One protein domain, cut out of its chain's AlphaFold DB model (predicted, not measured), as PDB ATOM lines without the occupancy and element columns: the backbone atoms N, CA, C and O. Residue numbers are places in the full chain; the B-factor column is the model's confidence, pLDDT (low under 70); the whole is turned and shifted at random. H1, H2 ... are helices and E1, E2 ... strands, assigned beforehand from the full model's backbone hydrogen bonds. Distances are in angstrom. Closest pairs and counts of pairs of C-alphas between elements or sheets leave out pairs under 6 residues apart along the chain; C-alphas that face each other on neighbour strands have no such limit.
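AT A GLANCE: This is residues 18 to 135 of the 135 residues of the protein "Prepilin-type N-terminal cleavage/methylation domain-containing protein" of Bacillus idriensis (UniProt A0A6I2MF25). A small three-stranded sheet, E1, E2 and E3, has the later part of one very long helix, H1, across one face, while residues 18 to 39 of H1 stick out as a free arm. The short helices H2 and H3 pack on H1. The printed part has 118 residues with three helices and three strands, in the order H1 E1 E2 E3 H2 H3. The sheet E1 E2 E3 is a meander, each strand the antiparallel neighbour of the one before, and with H1 it makes two layers; the class is mixed. The whole is loose, with a radius of gyration of the C-alphas of 19.3 A and spans of 73 by 30 by 20 A.

HOW THE PARTS SIT: Inner strand E2, residues 93 to 100, forms antiparallel hairpins with E1, residues 72 to 76, where N 74 and O 95 are 2.8 A apart, and with E3, residues 103 to 109, where N 98 and O 105 are 2.9 A apart, both within hydrogen-bond range. H1, residues 18 to 65, is on the sheet at a height of 10.0 A, over E2 and E3; its closest C-alpha pair with E3 is Ile 55 and Tyr 106, 6.9 A. With residues 43 to 51 alone H1 touches H2, residues 112 to 116, closest at the C-alphas of Ala 47 and Val 113, 4.9 A. With residues 45 to 55 alone it touches H3, residues 126 to 133, closest at the C-alphas of Leu 48 and Ile 129, 6.4 A. H3 only grazes the sheet. Every O i to N i+4 pair is within hydrogen-bond range in H2 and H3, and 42 of 44 in H1.

IN THESE COORDINATES: H1 runs 68.8 A from C-alpha 18 at (-28.916, -39.159, 19.371), with a kink of 32 degrees near residue 31. E2 is 22.0 A long, E3 19.3 A and E1 13.5 A. H3 ends at C-alpha 133, (7.613, -14.623, 4.078).

THE WHOLE: The C-alphas farthest apart, Leu 18 and Thr 68, are 72.9 A apart. The printed part has no cut. The link E1 to E2 is long. No printed residue is under 70.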
ATOM      1  N   LEU A  18     -29.984 -39.193  18.376       92.62
ATOM      2  CA  LEU A  18     -28.916 -39.159  19.371       92.62
ATOM      3  C   LEU A  18     -27.577 -39.630  18.792       92.62
ATOM      4  O   LEU A  18     -26.564 -38.962  18.993       92.62
ATOM      5  N   ALA A  19     -27.559 -40.726  18.030       93.69
ATOM      6  CA  ALA A  19     -26.340 -41.207  17.382       93.69
ATOM      7  C   ALA A  19     -25.747 -40.161  16.416       93.69
ATOM      8  O   ALA A  19     -24.531 -39.960  16.390       93.69
ATOM      9  N   VAL A  20     -26.594 -39.439  15.673       94.94
ATOM     10  CA  VAL A  20     -26.153 -38.401  14.728       94.94
ATOM     11  C   VAL A  20     -25.529 -37.206  15.447       94.94
ATOM     12  O   VAL A  20     -24.431 -36.790  15.075       94.94
ATOM     13  N   VAL A  21     -26.169 -36.659  16.490       94.88
ATOM     14  CA  VAL A  21     -25.584 -35.514  17.217       94.88
ATOM     15  C   VAL A  21     -24.300 -35.882  17.954       94.88
ATOM     16  O   VAL A  21     -23.412 -35.040  18.052       94.88
ATOM     17  N   VAL A  22     -24.146 -37.131  18.406       96.44
ATOM     18  CA  VAL A  22     -22.881 -37.614  18.987       96.44
ATOM     19  C   VAL A  22     -21.762 -37.597  17.945       96.44
ATOM     20  O   VAL A  22     -20.695 -37.044  18.207       96.44
ATOM     21  N   ILE A  23     -22.002 -38.138  16.747       96.75
ATOM     22  CA  ILE A  23     -21.001 -38.141  15.667       96.75
ATOM     23  C   ILE A  23     -20.665 -36.705  15.236       96.75
ATOM     24  O   ILE A  23     -19.487 -36.359  15.130       96.75
ATOM     25  N   LEU A  24     -21.673 -35.846  15.046       96.75
ATOM     26  CA  LEU A  24     -21.464 -34.429  14.725       96.75
ATOM     27  C   LEU A  24     -20.686 -33.699  15.828       96.75
ATOM     28  O   LEU A  24     -19.835 -32.872  15.515       96.75
ATOM     29  N   GLY A  25     -20.927 -34.030  17.100       97.12
ATOM     30  CA  GLY A  25     -20.194 -33.480  18.239       97.12
ATOM     31  C   GLY A  25     -18.705 -33.825  18.211       97.12
ATOM     32  O   GLY A  25     -17.870 -32.943  18.400       97.12
ATOM     33  N   ILE A  26     -18.359 -35.081  17.904       96.94
ATOM     34  CA  ILE A  26     -16.959 -35.524  17.783       96.94
ATOM     35  C   ILE A  26     -16.263 -34.811  16.614       96.94
ATOM     36  O   ILE A  26     -15.154 -34.303  16.776       96.94
ATOM     37  N   ILE A  27     -16.921 -34.728  15.452       96.69
ATOM     38  CA  ILE A  27     -16.372 -34.032  14.277       96.69
ATOM     39  C   ILE A  27     -16.169 -32.546  14.586       96.69
ATOM     40  O   ILE A  27     -15.098 -32.005  14.313       96.69
ATOM     41  N   ALA A  28     -17.162 -31.888  15.190       95.19
ATOM     42  CA  ALA A  28     -17.090 -30.471  15.532       95.19
ATOM     43  C   ALA A  28     -15.949 -30.166  16.516       95.19
ATOM     44  O   ALA A  28     -15.251 -29.167  16.341       95.19
ATOM     45  N   ALA A  29     -15.713 -31.041  17.499       95.38
ATOM     46  CA  ALA A  29     -14.649 -30.867  18.488       95.38
ATOM     47  C   ALA A  29     -13.244 -30.786  17.861       95.38
ATOM     48  O   ALA A  29     -12.410 -30.020  18.337       95.38
ATOM     49  N   ILE A  30     -12.985 -31.534  16.781       93.88
ATOM     50  CA  ILE A  30     -11.692 -31.525  16.074       93.88
ATOM     51  C   ILE A  30     -11.672 -30.452  14.977       93.88
ATOM     52  O   ILE A  30     -10.674 -29.753  14.799       93.88
ATOM     53  N   ALA A  31     -12.775 -30.298  14.243       92.81
ATOM     54  CA  ALA A  31     -12.843 -29.419  13.081       92.81
ATOM     55  C   ALA A  31     -12.731 -27.932  13.446       92.81
ATOM     56  O   ALA A  31     -12.031 -27.191  12.761       92.81
ATOM     57  N   VAL A  32     -13.379 -27.486  14.528       91.69
ATOM     58  CA  VAL A  32     -13.389 -26.069  14.935       91.69
ATOM     59  C   VAL A  32     -11.980 -25.521  15.223       91.69
ATOM     60  O   VAL A  32     -11.613 -24.523  14.595       91.69
ATOM     61  N   PRO A  33     -11.156 -26.129  16.104       91.19
ATOM     62  CA  PRO A  33      -9.806 -25.621  16.355       91.19
ATOM     63  C   PRO A  33      -8.895 -25.741  15.125       91.19
ATOM     64  O   PRO A  33      -8.117 -24.824  14.857       91.19
ATOM     65  N   ALA A  34      -9.018 -26.819  14.342       92.00
ATOM     66  CA  ALA A  34      -8.214 -27.020  13.137       92.00
ATOM     67  C   ALA A  34      -8.479 -25.938  12.073       92.00
ATOM     68  O   ALA A  34      -7.545 -25.322  11.560       92.00
ATOM     69  N   ILE A  35      -9.753 -25.654  11.781       92.44
ATOM     70  CA  ILE A  35     -10.149 -24.618  10.816       92.44
ATOM     71  C   ILE A  35      -9.761 -23.226  11.331       92.44
ATOM     72  O   ILE A  35      -9.286 -22.398  10.553       92.44
ATOM     73  N   GLY A  36      -9.901 -22.969  12.637       91.31
ATOM     74  CA  GLY A  36      -9.481 -21.708  13.254       91.31
ATOM     75  C   GLY A  36      -8.002 -21.391  13.017       91.31
ATOM     76  O   GLY A  36      -7.678 -20.278  12.600       91.31
ATOM     77  N   GLY A  37      -7.115 -22.375  13.201       89.62
ATOM     78  CA  GLY A  37      -5.679 -22.218  12.948       89.62
ATOM     79  C   GLY A  37      -5.349 -21.934  11.479       89.62
ATOM     80  O   GLY A  37      -4.573 -21.025  11.185       89.62
ATOM     81  N   VAL A  38      -5.989 -22.647  10.546       91.94
ATOM     82  CA  VAL A  38      -5.792 -22.435   9.098       91.94
ATOM     83  C   VAL A  38      -6.255 -21.042   8.664       91.94
ATOM     84  O   VAL A  38      -5.558 -20.368   7.904       91.94
ATOM     85  N   ILE A  39      -7.407 -20.580   9.158       91.94
ATOM     86  CA  ILE A  39      -7.917 -19.233   8.865       91.94
ATOM     87  C   ILE A  39      -6.963 -18.167   9.405       91.94
ATOM     88  O   ILE A  39      -6.709 -17.178   8.717       91.94
ATOM     89  N   GLN A  40      -6.439 -18.350  10.617       91.12
ATOM     90  CA  GLN A  40      -5.502 -17.406  11.219       91.12
ATOM     91  C   GLN A  40      -4.211 -17.307  10.397       91.12
ATOM     92  O   GLN A  40      -3.834 -16.206   9.999       91.12
ATOM     93  N   LYS A  41      -3.613 -18.445  10.024       91.19
ATOM     94  CA  LYS A  41      -2.424 -18.473   9.162       91.19
ATOM     95  C   LYS A  41      -2.686 -17.848   7.787       91.19
ATOM     96  O   LYS A  41      -1.910 -17.019   7.333       91.19
ATOM     97  N   SER A  42      -3.838 -18.135   7.176       92.31
ATOM     98  CA  SER A  42      -4.232 -17.519   5.897       92.31
ATOM     99  C   SER A  42      -4.334 -15.991   5.990       92.31
ATOM    100  O   SER A  42      -3.980 -15.283   5.050       92.31
ATOM    101  N   LYS A  43      -4.823 -15.461   7.121       91.94
ATOM    102  CA  LYS A  43      -4.888 -14.011   7.365       91.94
ATOM    103  C   LYS A  43      -3.502 -13.403   7.559       91.94
ATOM    104  O   LYS A  43      -3.264 -12.312   7.047       91.94
ATOM    105  N   GLU A  44      -2.616 -14.084   8.282       92.50
ATOM    106  CA  GLU A  44      -1.221 -13.666   8.462       92.50
ATOM    107  C   GLU A  44      -0.484 -13.607   7.124       92.50
ATOM    108  O   GLU A  44       0.118 -12.582   6.807       92.50
ATOM    109  N   ASP A  45      -0.604 -14.648   6.302       92.44
ATOM    110  CA  ASP A  45       0.059 -14.724   4.997       92.44
ATOM    111  C   ASP A  45      -0.471 -13.653   4.030       92.44
ATOM    112  O   ASP A  45       0.303 -12.988   3.337       92.44
ATOM    113  N   ALA A  46      -1.787 -13.409   4.031       92.00
ATOM    114  CA  ALA A  46      -2.386 -12.324   3.258       92.00
ATOM    115  C   ALA A  46      -1.878 -10.944   3.714       92.00
ATOM    116  O   ALA A  46      -1.543 -10.102   2.880       92.00
ATOM    117  N   ALA A  47      -1.782 -10.717   5.029       92.44
ATOM    118  CA  ALA A  47      -1.271  -9.465   5.578       92.44
ATOM    119  C   ALA A  47       0.222  -9.263   5.271       92.44
ATOM    120  O   ALA A  47       0.622  -8.149   4.942       92.44
ATOM    121  N   LEU A  48       1.036 -10.322   5.324       93.00
ATOM    122  CA  LEU A  48       2.449 -10.290   4.937       93.00
ATOM    123  C   LEU A  48       2.630  -9.955   3.454       93.00
ATOM    124  O   LEU A  48       3.470  -9.125   3.108       93.00
ATOM    125  N   SER A  49       1.827 -10.569   2.582       92.50
ATOM    126  CA  SER A  49       1.869 -10.291   1.144       92.50
ATOM    127  C   SER A  49       1.508  -8.837   0.840       92.50
ATOM    128  O   SER A  49       2.228  -8.165   0.102       92.50
ATOM    129  N   GLU A  50       0.443  -8.315   1.456       92.81
ATOM    130  CA  GLU A  50       0.048  -6.911   1.297       92.81
ATOM    131  C   GLU A  50       1.122  -5.958   1.845       92.81
ATOM    132  O   GLU A  50       1.469  -4.977   1.189       92.81
ATOM    133  N   ALA A  51       1.712  -6.268   3.002       92.94
ATOM    134  CA  ALA A  51       2.799  -5.483   3.582       92.94
ATOM    135  C   ALA A  51       4.024  -5.410   2.652       92.94
ATOM    136  O   ALA A  51       4.596  -4.334   2.476       92.94
ATOM    137  N   SER A  52       4.393  -6.523   2.008       93.56
ATOM    138  CA  SER A  52       5.465  -6.544   1.004       93.56
ATOM    139  C   SER A  52       5.138  -5.651  -0.193       93.56
ATOM    140  O   SER A  52       5.978  -4.857  -0.610       93.56
ATOM    141  N   GLN A  53       3.906  -5.718  -0.708       93.69
ATOM    142  CA  GLN A  53       3.467  -4.869  -1.822       93.69
ATOM    143  C   GLN A  53       3.510  -3.379  -1.459       93.69
ATOM    144  O   GLN A  53       3.947  -2.564  -2.271       93.69
ATOM    145  N   ILE A  54       3.117  -3.015  -0.231       93.88
ATOM    146  CA  ILE A  54       3.217  -1.636   0.271       93.88
ATOM    147  C   ILE A  54       4.676  -1.174   0.286       93.88
ATOM    148  O   ILE A  54       4.975  -0.064  -0.160       93.88
ATOM    149  N   ILE A  55       5.595  -2.009   0.768       93.31
ATOM    150  CA  ILE A  55       7.023  -1.675   0.805       93.31
ATOM    151  C   ILE A  55       7.575  -1.485  -0.608       93.31
ATOM    152  O   ILE A  55       8.247  -0.484  -0.863       93.31
ATOM    153  N   ASP A  56       7.259  -2.377  -1.542       93.88
ATOM    154  CA  ASP A  56       7.747  -2.278  -2.918       93.88
ATOM    155  C   ASP A  56       7.182  -1.049  -3.645       93.88
ATOM    156  O   ASP A  56       7.934  -0.309  -4.287       93.88
ATOM    157  N   ALA A  57       5.898  -0.738  -3.450       93.88
ATOM    158  CA  ALA A  57       5.290   0.504  -3.932       93.88
ATOM    159  C   ALA A  57       5.995   1.748  -3.361       93.88
ATOM    160  O   ALA A  57       6.176   2.757  -4.042       93.88
ATOM    161  N   SER A  58       6.453   1.668  -2.117       92.31
ATOM    162  CA  SER A  58       7.132   2.774  -1.439       92.31
ATOM    163  C   SER A  58       8.577   2.948  -1.881       92.31
ATOM    164  O   SER A  58       9.071   4.074  -1.962       92.31
ATOM    165  N   LYS A  59       9.262   1.857  -2.229       93.00
ATOM    166  CA  LYS A  59      10.561   1.922  -2.912       93.00
ATOM    167  C   LYS A  59      10.418   2.587  -4.273       93.00
ATOM    168  O   LYS A  59      11.230   3.450  -4.601       93.00
ATOM    169  N   LEU A  60       9.371   2.243  -5.025       93.75
ATOM    170  CA  LEU A  60       9.079   2.887  -6.302       93.75
ATOM    171  C   LEU A  60       8.798   4.384  -6.114       93.75
ATOM    172  O   LEU A  60       9.401   5.196  -6.807       93.75
ATOM    173  N   TYR A  61       8.009   4.767  -5.104       93.44
ATOM    174  CA  TYR A  61       7.809   6.173  -4.735       93.44
ATOM    175  C   TYR A  61       9.135   6.906  -4.478       93.44
ATOM    176  O   TYR A  61       9.354   7.994  -5.011       93.44
ATOM    177  N   VAL A  62      10.042   6.322  -3.686       92.62
ATOM    178  CA  VAL A  62      11.355   6.931  -3.403       92.62
ATOM    179  C   VAL A  62      12.188   7.054  -4.675       92.62
ATOM    180  O   VAL A  62      12.797   8.099  -4.889       92.62
ATOM    181  N   ALA A  63      12.187   6.035  -5.535       92.44
ATOM    182  CA  ALA A  63      12.904   6.067  -6.805       92.44
ATOM    183  C   ALA A  63      12.357   7.146  -7.756       92.44
ATOM    184  O   ALA A  63      13.133   7.834  -8.417       92.44
ATOM    185  N   SER A  64      11.035   7.332  -7.802       93.12
ATOM    186  CA  SER A  64      10.371   8.278  -8.703       93.12
ATOM    187  C   SER A  64      10.396   9.723  -8.202       93.12
ATOM    188  O   SER A  64      10.599  10.643  -8.992       93.12
ATOM    189  N   LYS A  65      10.162   9.954  -6.904       91.25
ATOM    190  CA  LYS A  65      10.078  11.306  -6.321       91.25
ATOM    191  C   LYS A  65      11.401  11.800  -5.738       91.25
ATOM    192  O   LYS A  65      11.528  12.993  -5.492       91.25
ATOM    193  N   ASN A  66      12.358  10.897  -5.519       89.56
ATOM    194  CA  ASN A  66      13.695  11.164  -4.988       89.56
ATOM    195  C   ASN A  66      13.706  12.158  -3.804       89.56
ATOM    196  O   ASN A  66      14.263  13.255  -3.909       89.56
ATOM    197  N   PRO A  67      13.047  11.817  -2.678       89.00
ATOM    198  CA  PRO A  67      12.939  12.712  -1.536       89.00
ATOM    199  C   PRO A  67      14.321  13.075  -0.978       89.00
ATOM    200  O   PRO A  67      15.168  12.215  -0.722       89.00
ATOM    201  N   THR A  68      14.533  14.371  -0.753       86.25
ATOM    202  CA  THR A  68      15.808  14.932  -0.281       86.25
ATOM    203  C   THR A  68      15.896  15.040   1.242       86.25
ATOM    204  O   THR A  68      16.991  15.202   1.778       86.25
ATOM    205  N   SER A  69      14.769  14.901   1.947       88.38
ATOM    206  CA  SER A  69      14.669  14.967   3.408       88.38
ATOM    207  C   SER A  69      14.044  13.693   3.975       88.38
ATOM    208  O   SER A  69      13.150  13.114   3.360       88.38
ATOM    209  N   TYR A  70      14.534  13.264   5.140       89.75
ATOM    210  CA  TYR A  70      14.088  12.070   5.861       89.75
ATOM    211  C   TYR A  70      13.869  12.417   7.346       89.75
ATOM    212  O   TYR A  70      14.609  13.251   7.872       89.75
ATOM    213  N   PRO A  71      12.909  11.775   8.040       91.31
ATOM    214  CA  PRO A  71      12.080  10.668   7.563       91.31
ATOM    215  C   PRO A  71      10.968  11.109   6.601       91.31
ATOM    216  O   PRO A  71      10.432  12.210   6.708       91.31
ATOM    217  N   VAL A  72      10.606  10.226   5.672       92.81
ATOM    218  CA  VAL A  72       9.420  10.381   4.817       92.81
ATOM    219  C   VAL A  72       8.307   9.520   5.397       92.81
ATOM    220  O   VAL A  72       8.526   8.343   5.671       92.81
ATOM    221  N   SER A  73       7.117  10.093   5.574       92.56
ATOM    222  CA  SER A  73       5.932   9.357   6.019       92.56
ATOM    223  C   SER A  73       4.919   9.279   4.882       92.56
ATOM    224  O   SER A  73       4.491  10.310   4.363       92.56
ATOM    225  N   LEU A  74       4.573   8.056   4.483       91.31
ATOM    226  CA  LEU A  74       3.565   7.746   3.475       91.31
ATOM    227  C   LEU A  74       2.380   7.108   4.174       91.31
ATOM    228  O   LEU A  74       2.538   6.152   4.932       91.31
ATOM    229  N   VAL A  75       1.192   7.638   3.935       92.31
ATOM    230  CA  VAL A  75       0.002   7.246   4.675       92.31
ATOM    231  C   VAL A  75      -1.111   6.857   3.713       92.31
ATOM    232  O   VAL A  75      -1.418   7.563   2.744       92.31
ATOM    233  N   LYS A  76      -1.765   5.748   4.045       92.25
ATOM    234  CA  LYS A  76      -3.094   5.404   3.564       92.25
ATOM    235  C   LYS A  76      -4.075   5.478   4.728       92.25
ATOM    236  O   LYS A  76      -3.957   4.736   5.696       92.25
ATOM    237  N   THR A  77      -5.069   6.344   4.595       87.94
ATOM    238  CA  THR A  77      -6.277   6.371   5.427       87.94
ATOM    239  C   THR A  77      -7.510   6.420   4.529       87.94
ATOM    240  O   THR A  77      -7.409   6.518   3.301       87.94
ATOM    241  N   SER A  78      -8.701   6.448   5.118       84.81
ATOM    242  CA  SER A  78      -9.947   6.700   4.378       84.81
ATOM    243  C   SER A  78      -9.934   7.995   3.544       84.81
ATOM    244  O   SER A  78     -10.648   8.080   2.551       84.81
ATOM    245  N   THR A  79      -9.119   8.993   3.909       84.44
ATOM    246  CA  THR A  79      -9.097  10.323   3.270       84.44
ATOM    247  C   THR A  79      -7.832  10.614   2.464       84.44
ATOM    248  O   THR A  79      -7.809  11.587   1.712       84.44
ATOM    249  N   LYS A  80      -6.783   9.797   2.597       88.06
ATOM    250  CA  LYS A  80      -5.486  10.015   1.947       88.06
ATOM    251  C   LYS A  80      -4.918   8.704   1.424       88.06
ATOM    252  O   LYS A  80      -5.029   7.683   2.091       88.06
ATOM    253  N   ASN A  81      -4.295   8.731   0.249       90.69
ATOM    254  CA  ASN A  81      -3.512   7.613  -0.269       90.69
ATOM    255  C   ASN A  81      -2.256   8.144  -0.966       90.69
ATOM    256  O   ASN A  81      -2.303   8.477  -2.149       90.69
ATOM    257  N   ASP A  82      -1.145   8.211  -0.235       90.12
ATOM    258  CA  ASP A  82       0.128   8.700  -0.784       90.12
ATOM    259  C   ASP A  82       0.726   7.764  -1.850       90.12
ATOM    260  O   ASP A  82       1.556   8.191  -2.650       90.12
ATOM    261  N   LEU A  83       0.276   6.505  -1.901       90.50
ATOM    262  CA  LEU A  83       0.725   5.494  -2.861       90.50
ATOM    263  C   LEU A  83      -0.318   5.179  -3.942       90.50
ATOM    264  O   LEU A  83      -0.200   4.156  -4.607       90.50
ATOM    265  N   ALA A  84      -1.323   6.033  -4.162       90.25
ATOM    266  CA  ALA A  84      -2.405   5.757  -5.120       90.25
ATOM    267  C   ALA A  84      -1.930   5.498  -6.561       90.25
ATOM    268  O   ALA A  84      -2.598   4.788  -7.303       90.25
ATOM    269  N   GLU A  85      -0.786   6.068  -6.950       89.44
ATOM    270  CA  GLU A  85      -0.162   5.858  -8.265       89.44
ATOM    271  C   GLU A  85       0.502   4.473  -8.394       89.44
ATOM    272  O   GLU A  85       0.676   3.971  -9.500       89.44
ATOM    273  N   TYR A  86       0.854   3.846  -7.269       90.44
ATOM    274  CA  TYR A  86       1.684   2.638  -7.215       90.44
ATOM    275  C   TYR A  86       0.949   1.420  -6.640       90.44
ATOM    276  O   TYR A  86       1.394   0.293  -6.837       90.44
ATOM    277  N   LEU A  87      -0.156   1.631  -5.915       89.94
ATOM    278  CA  LEU A  87      -0.874   0.586  -5.191       89.94
ATOM    279  C   LEU A  87      -2.390   0.848  -5.185       89.94
ATOM    280  O   LEU A  87      -2.862   1.858  -4.650       89.94
ATOM    281  N   ASP A  88      -3.160  -0.081  -5.761       86.88
ATOM    282  CA  ASP A  88      -4.624   0.018  -5.831       86.88
ATOM    283  C   ASP A  88      -5.279  -0.470  -4.532       86.88
ATOM    284  O   ASP A  88      -5.072  -1.601  -4.101       86.88
ATOM    285  N   LYS A  89      -6.094   0.401  -3.923       81.06
ATOM    286  CA  LYS A  89      -6.931   0.134  -2.732       81.06
ATOM    287  C   LYS A  89      -6.260  -0.699  -1.615       81.06
ATOM    288  O   LYS A  89      -6.888  -1.640  -1.123       81.06
ATOM    289  N   PRO A  90      -5.049  -0.347  -1.145       84.44
ATOM    290  CA  PRO A  90      -4.499  -0.993   0.040       84.44
ATOM    291  C   PRO A  90      -5.354  -0.680   1.272       84.44
ATOM    292  O   PRO A  90      -6.042   0.352   1.332       84.44
ATOM    293  N   SER A  91      -5.289  -1.561   2.267       87.25
ATOM    294  CA  SER A  91      -5.790  -1.271   3.611       87.25
ATOM    295  C   SER A  91      -5.048  -0.091   4.250       87.25
ATOM    296  O   SER A  91      -4.018   0.354   3.752       87.25
ATOM    297  N   ASP A  92      -5.602   0.468   5.328       91.25
ATOM    298  CA  ASP A  92      -4.994   1.622   5.993       91.25
ATOM    299  C   ASP A  92      -3.618   1.257   6.578       91.25
ATOM    300  O   ASP A  92      -3.427   0.181   7.151       91.25
ATOM    301  N   PHE A  93      -2.650   2.155   6.399       92.56
ATOM    302  CA  PHE A  93      -1.280   1.985   6.872       92.56
ATOM    303  C   PHE A  93      -0.572   3.331   7.032       92.56
ATOM    304  O   PHE A  93      -0.921   4.338   6.412       92.56
ATOM    305  N   THR A  94       0.489   3.331   7.829       91.75
ATOM    306  CA  THR A  94       1.514   4.372   7.846       91.75
ATOM    307  C   THR A  94       2.859   3.716   7.601       91.75
ATOM    308  O   THR A  94       3.265   2.808   8.316       91.75
ATOM    309  N   LEU A  95       3.572   4.169   6.582       92.50
ATOM    310  CA  LEU A  95       4.919   3.722   6.299       92.50
ATOM    311  C   LEU A  95       5.884   4.869   6.553       92.50
ATOM    312  O   LEU A  95       5.740   5.958   6.001       92.50
ATOM    313  N   THR A  96       6.888   4.609   7.379       92.50
ATOM    314  CA  THR A  96       7.970   5.553   7.646       92.50
ATOM    315  C   THR A  96       9.248   5.058   6.994       92.50
ATOM    316  O   THR A  96       9.671   3.927   7.220       92.50
ATOM    317  N   ILE A  97       9.861   5.920   6.190       92.69
ATOM    318  CA  ILE A  97      11.136   5.681   5.526       92.69
ATOM    319  C   ILE A  97      12.172   6.543   6.236       92.69
ATOM    320  O   ILE A  97      12.127   7.772   6.153       92.69
ATOM    321  N   SER A  98      13.102   5.903   6.932       91.81
ATOM    322  CA  SER A  98      14.158   6.557   7.709       91.81
ATOM    323  C   SER A  98      15.528   6.253   7.113       91.81
ATOM    324  O   SER A  98      15.731   5.198   6.518       91.81
ATOM    325  N   LYS A  99      16.493   7.161   7.286       89.75
ATOM    326  CA  LYS A  99      17.896   6.911   6.930       89.75
ATOM    327  C   LYS A  99      18.670   6.416   8.144       89.75
ATOM    328  O   LYS A  99      18.684   7.086   9.174       89.75
ATOM    329  N   ASN A 100      19.356   5.291   7.993       85.94
ATOM    330  CA  ASN A 100      20.402   4.843   8.905       85.94
ATOM    331  C   ASN A 100      21.724   4.807   8.123       85.94
ATOM    332  O   ASN A 100      21.991   3.880   7.357       85.94
ATOM    333  N   GLY A 101      22.497   5.893   8.209       85.06
ATOM    334  CA  GLY A 101      23.640   6.123   7.320       85.06
ATOM    335  C   GLY A 101      23.209   6.213   5.849       85.06
ATOM    336  O   GLY A 101      22.358   7.032   5.494       85.06
ATOM    337  N   ASN A 102      23.783   5.358   4.998       82.69
ATOM    338  CA  ASN A 102      23.443   5.261   3.571       82.69
ATOM    339  C   ASN A 102      22.266   4.314   3.280       82.69
ATOM    340  O   ASN A 102      21.842   4.223   2.129       82.69
ATOM    341  N   GLN A 103      21.742   3.611   4.286       86.00
ATOM    342  CA  GLN A 103      20.664   2.645   4.111       86.00
ATOM    343  C   GLN A 103      19.302   3.275   4.415       86.00
ATOM    344  O   GLN A 103      19.136   3.985   5.411       86.00
ATOM    345  N   LEU A 104      18.318   2.995   3.559       89.81
ATOM    346  CA  LEU A 104      16.916   3.310   3.820       89.81
ATOM    347  C   LEU A 104      16.279   2.167   4.605       89.81
ATOM    348  O   LEU A 104      16.397   1.005   4.225       89.81
ATOM    349  N   VAL A 105      15.607   2.513   5.696       91.38
ATOM    350  CA  VAL A 105      14.853   1.594   6.544       91.38
ATOM    351  C   VAL A 105      13.375   1.897   6.359       91.38
ATOM    352  O   VAL A 105      12.932   3.011   6.647       91.38
ATOM    353  N   TYR A 106      12.630   0.907   5.877       92.88
ATOM    354  CA  TYR A 106      11.186   0.976   5.680       92.88
ATOM    355  C   TYR A 106      10.492   0.304   6.860       92.88
ATOM    356  O   TYR A 106      10.701  -0.887   7.097       92.88
ATOM    357  N   THR A 107       9.665   1.058   7.580       92.44
ATOM    358  CA  THR A 107       8.898   0.569   8.729       92.44
ATOM    359  C   THR A 107       7.410   0.778   8.483       92.44
ATOM    360  O   THR A 107       6.960   1.915   8.343       92.44
ATOM    361  N   LEU A 108       6.650  -0.315   8.455       93.62
ATOM    362  CA  LEU A 108       5.199  -0.328   8.296       93.62
ATOM    363  C   LEU A 108       4.505  -0.397   9.661       93.62
ATOM    364  O   LEU A 108       4.751  -1.310  10.452       93.62
ATOM    365  N   THR A 109       3.625   0.559   9.931       91.88
ATOM    366  CA  THR A 109       2.817   0.655  11.150       91.88
ATOM    367  C   THR A 109       1.341   0.844  10.806       91.88
ATOM    368  O   THR A 109       0.980   1.305   9.722       91.88
ATOM    369  N   GLY A 110       0.455   0.469  11.732       87.44
ATOM    370  CA  GLY A 110      -0.994   0.631  11.569       87.44
ATOM    371  C   GLY A 110      -1.643  -0.282  10.519       87.44
ATOM    372  O   GLY A 110      -2.843  -0.159  10.297       87.44
ATOM    373  N   HIS A 111      -0.888  -1.198   9.904       92.56
ATOM    374  CA  HIS A 111      -1.400  -2.191   8.957       92.56
ATOM    375  C   HIS A 111      -1.835  -3.470   9.690       92.56
ATOM    376  O   HIS A 111      -1.402  -3.751  10.811       92.56
ATOM    377  N   LYS A 112      -2.674  -4.292   9.046       89.06
ATOM    378  CA  LYS A 112      -3.159  -5.573   9.594       89.06
ATOM    379  C   LYS A 112      -2.029  -6.526   9.992       89.06
ATOM    380  O   LYS A 112      -2.215  -7.333  10.896       89.06
ATOM    381  N   VAL A 113      -0.859  -6.429   9.364       90.12
ATOM    382  CA  VAL A 113       0.302  -7.264   9.690       90.12
ATOM    383  C   VAL A 113       0.810  -7.013  11.116       90.12
ATOM    384  O   VAL A 113       1.276  -7.944  11.768       90.12
ATOM    385  N   ASN A 114       0.659  -5.788  11.640       87.38
ATOM    386  CA  ASN A 114       1.117  -5.418  12.984       87.38
ATOM    387  C   ASN A 114       0.262  -6.045  14.095       87.38
ATOM    388  O   ASN A 114       0.738  -6.222  15.211       87.38
ATOM    389  N   SER A 115      -1.000  -6.371  13.803       85.12
ATOM    390  CA  SER A 115      -1.888  -7.080  14.728       85.12
ATOM    391  C   SER A 115      -1.952  -8.581  14.453       85.12
ATOM    392  O   SER A 115      -2.230  -9.349  15.371       85.12
ATOM    393  N   ALA A 116      -1.679  -9.009  13.219       86.00
ATOM    394  CA  ALA A 116      -1.636 -10.417  12.847       86.00
ATOM    395  C   ALA A 116      -0.382 -11.131  13.379       86.00
ATOM    396  O   ALA A 116      -0.455 -12.313  13.689       86.00
ATOM    397  N   ILE A 117       0.749 -10.427  13.514       85.69
ATOM    398  CA  ILE A 117       2.026 -11.001  13.960       85.69
ATOM    399  C   ILE A 117       2.505 -10.262  15.210       85.69
ATOM    400  O   ILE A 117       2.812  -9.072  15.164       85.69
ATOM    401  N   THR A 118       2.616 -10.979  16.330       83.62
ATOM    402  CA  THR A 118       2.995 -10.418  17.644       83.62
ATOM    403  C   THR A 118       4.326  -9.671  17.621       83.62
ATOM    404  O   THR A 118       4.463  -8.616  18.245       83.62
ATOM    405  N   ASP A 119       5.282 -10.183  16.845       83.81
ATOM    406  CA  ASP A 119       6.630  -9.624  16.704       83.81
ATOM    407  C   ASP A 119       6.625  -8.234  16.041       83.81
ATOM    408  O   ASP A 119       7.622  -7.516  16.104       83.81
ATOM    409  N   PHE A 120       5.518  -7.844  15.396       89.25
ATOM    410  CA  PHE A 120       5.379  -6.613  14.609       89.25
ATOM    411  C   PHE A 120       4.493  -5.560  15.284       89.25
ATOM    412  O   PHE A 120       4.138  -4.559  14.656       89.25
ATOM    413  N   SER A 121       4.123  -5.766  16.551       77.94
ATOM    414  CA  SER A 121       3.145  -4.940  17.276       77.94
ATOM    415  C   SER A 121       3.477  -3.442  17.331       77.94
ATOM    416  O   SER A 121       2.569  -2.615  17.366       77.94
ATOM    417  N   THR A 122       4.758  -3.072  17.290       80.56
ATOM    418  CA  THR A 122       5.223  -1.671  17.280       80.56
ATOM    419  C   THR A 122       5.594  -1.154  15.887       80.56
ATOM    420  O   THR A 122       5.908   0.025  15.725       80.56
ATOM    421  N   GLY A 123       5.544  -2.017  14.874       85.75
ATOM    422  CA  GLY A 123       5.998  -1.750  13.516       85.75
ATOM    423  C   GLY A 123       6.695  -2.966  12.915       85.75
ATOM    424  O   GLY A 123       7.323  -3.749  13.623       85.75
ATOM    425  N   ALA A 124       6.582  -3.121  11.601       88.44
ATOM    426  CA  ALA A 124       7.213  -4.189  10.842       88.44
ATOM    427  C   ALA A 124       8.237  -3.578   9.886       88.44
ATOM    428  O   ALA A 124       7.877  -2.791   9.008       88.44
ATOM    429  N   THR A 125       9.514  -3.904  10.063       91.12
ATOM    430  CA  THR A 125      10.552  -3.512   9.103       91.12
ATOM    431  C   THR A 125      10.521  -4.415   7.873       91.12
ATOM    432  O   THR A 125      10.082  -5.565   7.941       91.12
ATOM    433  N   GLU A 126      11.034  -3.920   6.749       89.50
ATOM    434  CA  GLU A 126      11.176  -4.712   5.520       89.50
ATOM    435  C   GLU A 126      11.858  -6.064   5.751       89.50
ATOM    436  O   GLU A 126      11.373  -7.088   5.275       89.50
ATOM    437  N   GLN A 127      12.951  -6.080   6.514       86.38
ATOM    438  CA  GLN A 127      13.699  -7.306   6.774       86.38
ATOM    439  C   GLN A 127      12.867  -8.316   7.571       86.38
ATOM    440  O   GLN A 127      12.811  -9.488   7.218       86.38
ATOM    441  N   GLN A 128      12.147  -7.847   8.591       87.75
ATOM    442  CA  GLN A 128      11.263  -8.693   9.389       87.75
ATOM    443  C   GLN A 128      10.133  -9.312   8.550       87.75
ATOM    444  O   GLN A 128       9.826 -10.494   8.709       87.75
ATOM    445  N   ILE A 129       9.531  -8.539   7.642       88.50
ATOM    446  CA  ILE A 129       8.492  -9.035   6.725       88.50
ATOM    447  C   ILE A 129       9.083 -10.062   5.753       88.50
ATOM    448  O   ILE A 129       8.509 -11.136   5.575       88.50
ATOM    449  N   ALA A 130      10.248  -9.770   5.170       88.38
ATOM    450  CA  ALA A 130      10.930 -10.676   4.251       88.38
ATOM    451  C   ALA A 130      11.322 -12.003   4.919       88.38
ATOM    452  O   ALA A 130      11.201 -13.060   4.301       88.38
ATOM    453  N   ASP A 131      11.759 -11.968   6.178       89.06
ATOM    454  CA  ASP A 131      12.121 -13.167   6.933       89.06
ATOM    455  C   ASP A 131      10.890 -14.018   7.280       89.06
ATOM    456  O   ASP A 131      10.955 -15.244   7.211       89.06
ATOM    457  N   LYS A 132       9.740 -13.401   7.588       88.75
ATOM    458  CA  LYS A 132       8.482 -14.140   7.811       88.75
ATOM    459  C   LYS A 132       7.896 -14.730   6.529       88.75
ATOM    460  O   LYS A 132       7.283 -15.780   6.611       88.75
ATOM    461  N   LEU A 133       8.088 -14.099   5.369       85.75
ATOM    462  CA  LEU A 133       7.613 -14.623   4.078       85.75
ATOM    463  C   LEU A 133       8.392 -15.849   3.581       85.75
ATOM    464  O   LEU A 133       7.893 -16.587   2.735       85.75
ATOM    465  N   LYS A 134       9.624 -16.050   4.062       85.12
ATOM    466  CA  LYS A 134      10.472 -17.192   3.682       85.12
ATOM    467  C   LYS A 134      10.211 -18.457   4.507       85.12
ATOM    468  O   LYS A 134      10.717 -19.510   4.123       85.12
ATOM    469  N   ASN A 135       9.485 -18.339   5.621       72.50
ATOM    470  CA  ASN A 135       9.185 -19.420   6.566       72.50
ATOM    471  C   ASN A 135       7.751 -19.925   6.398       72.50
ATOM    472  O   ASN A 135       7.563 -21.156   6.483       72.50
TER     473      ASN A 135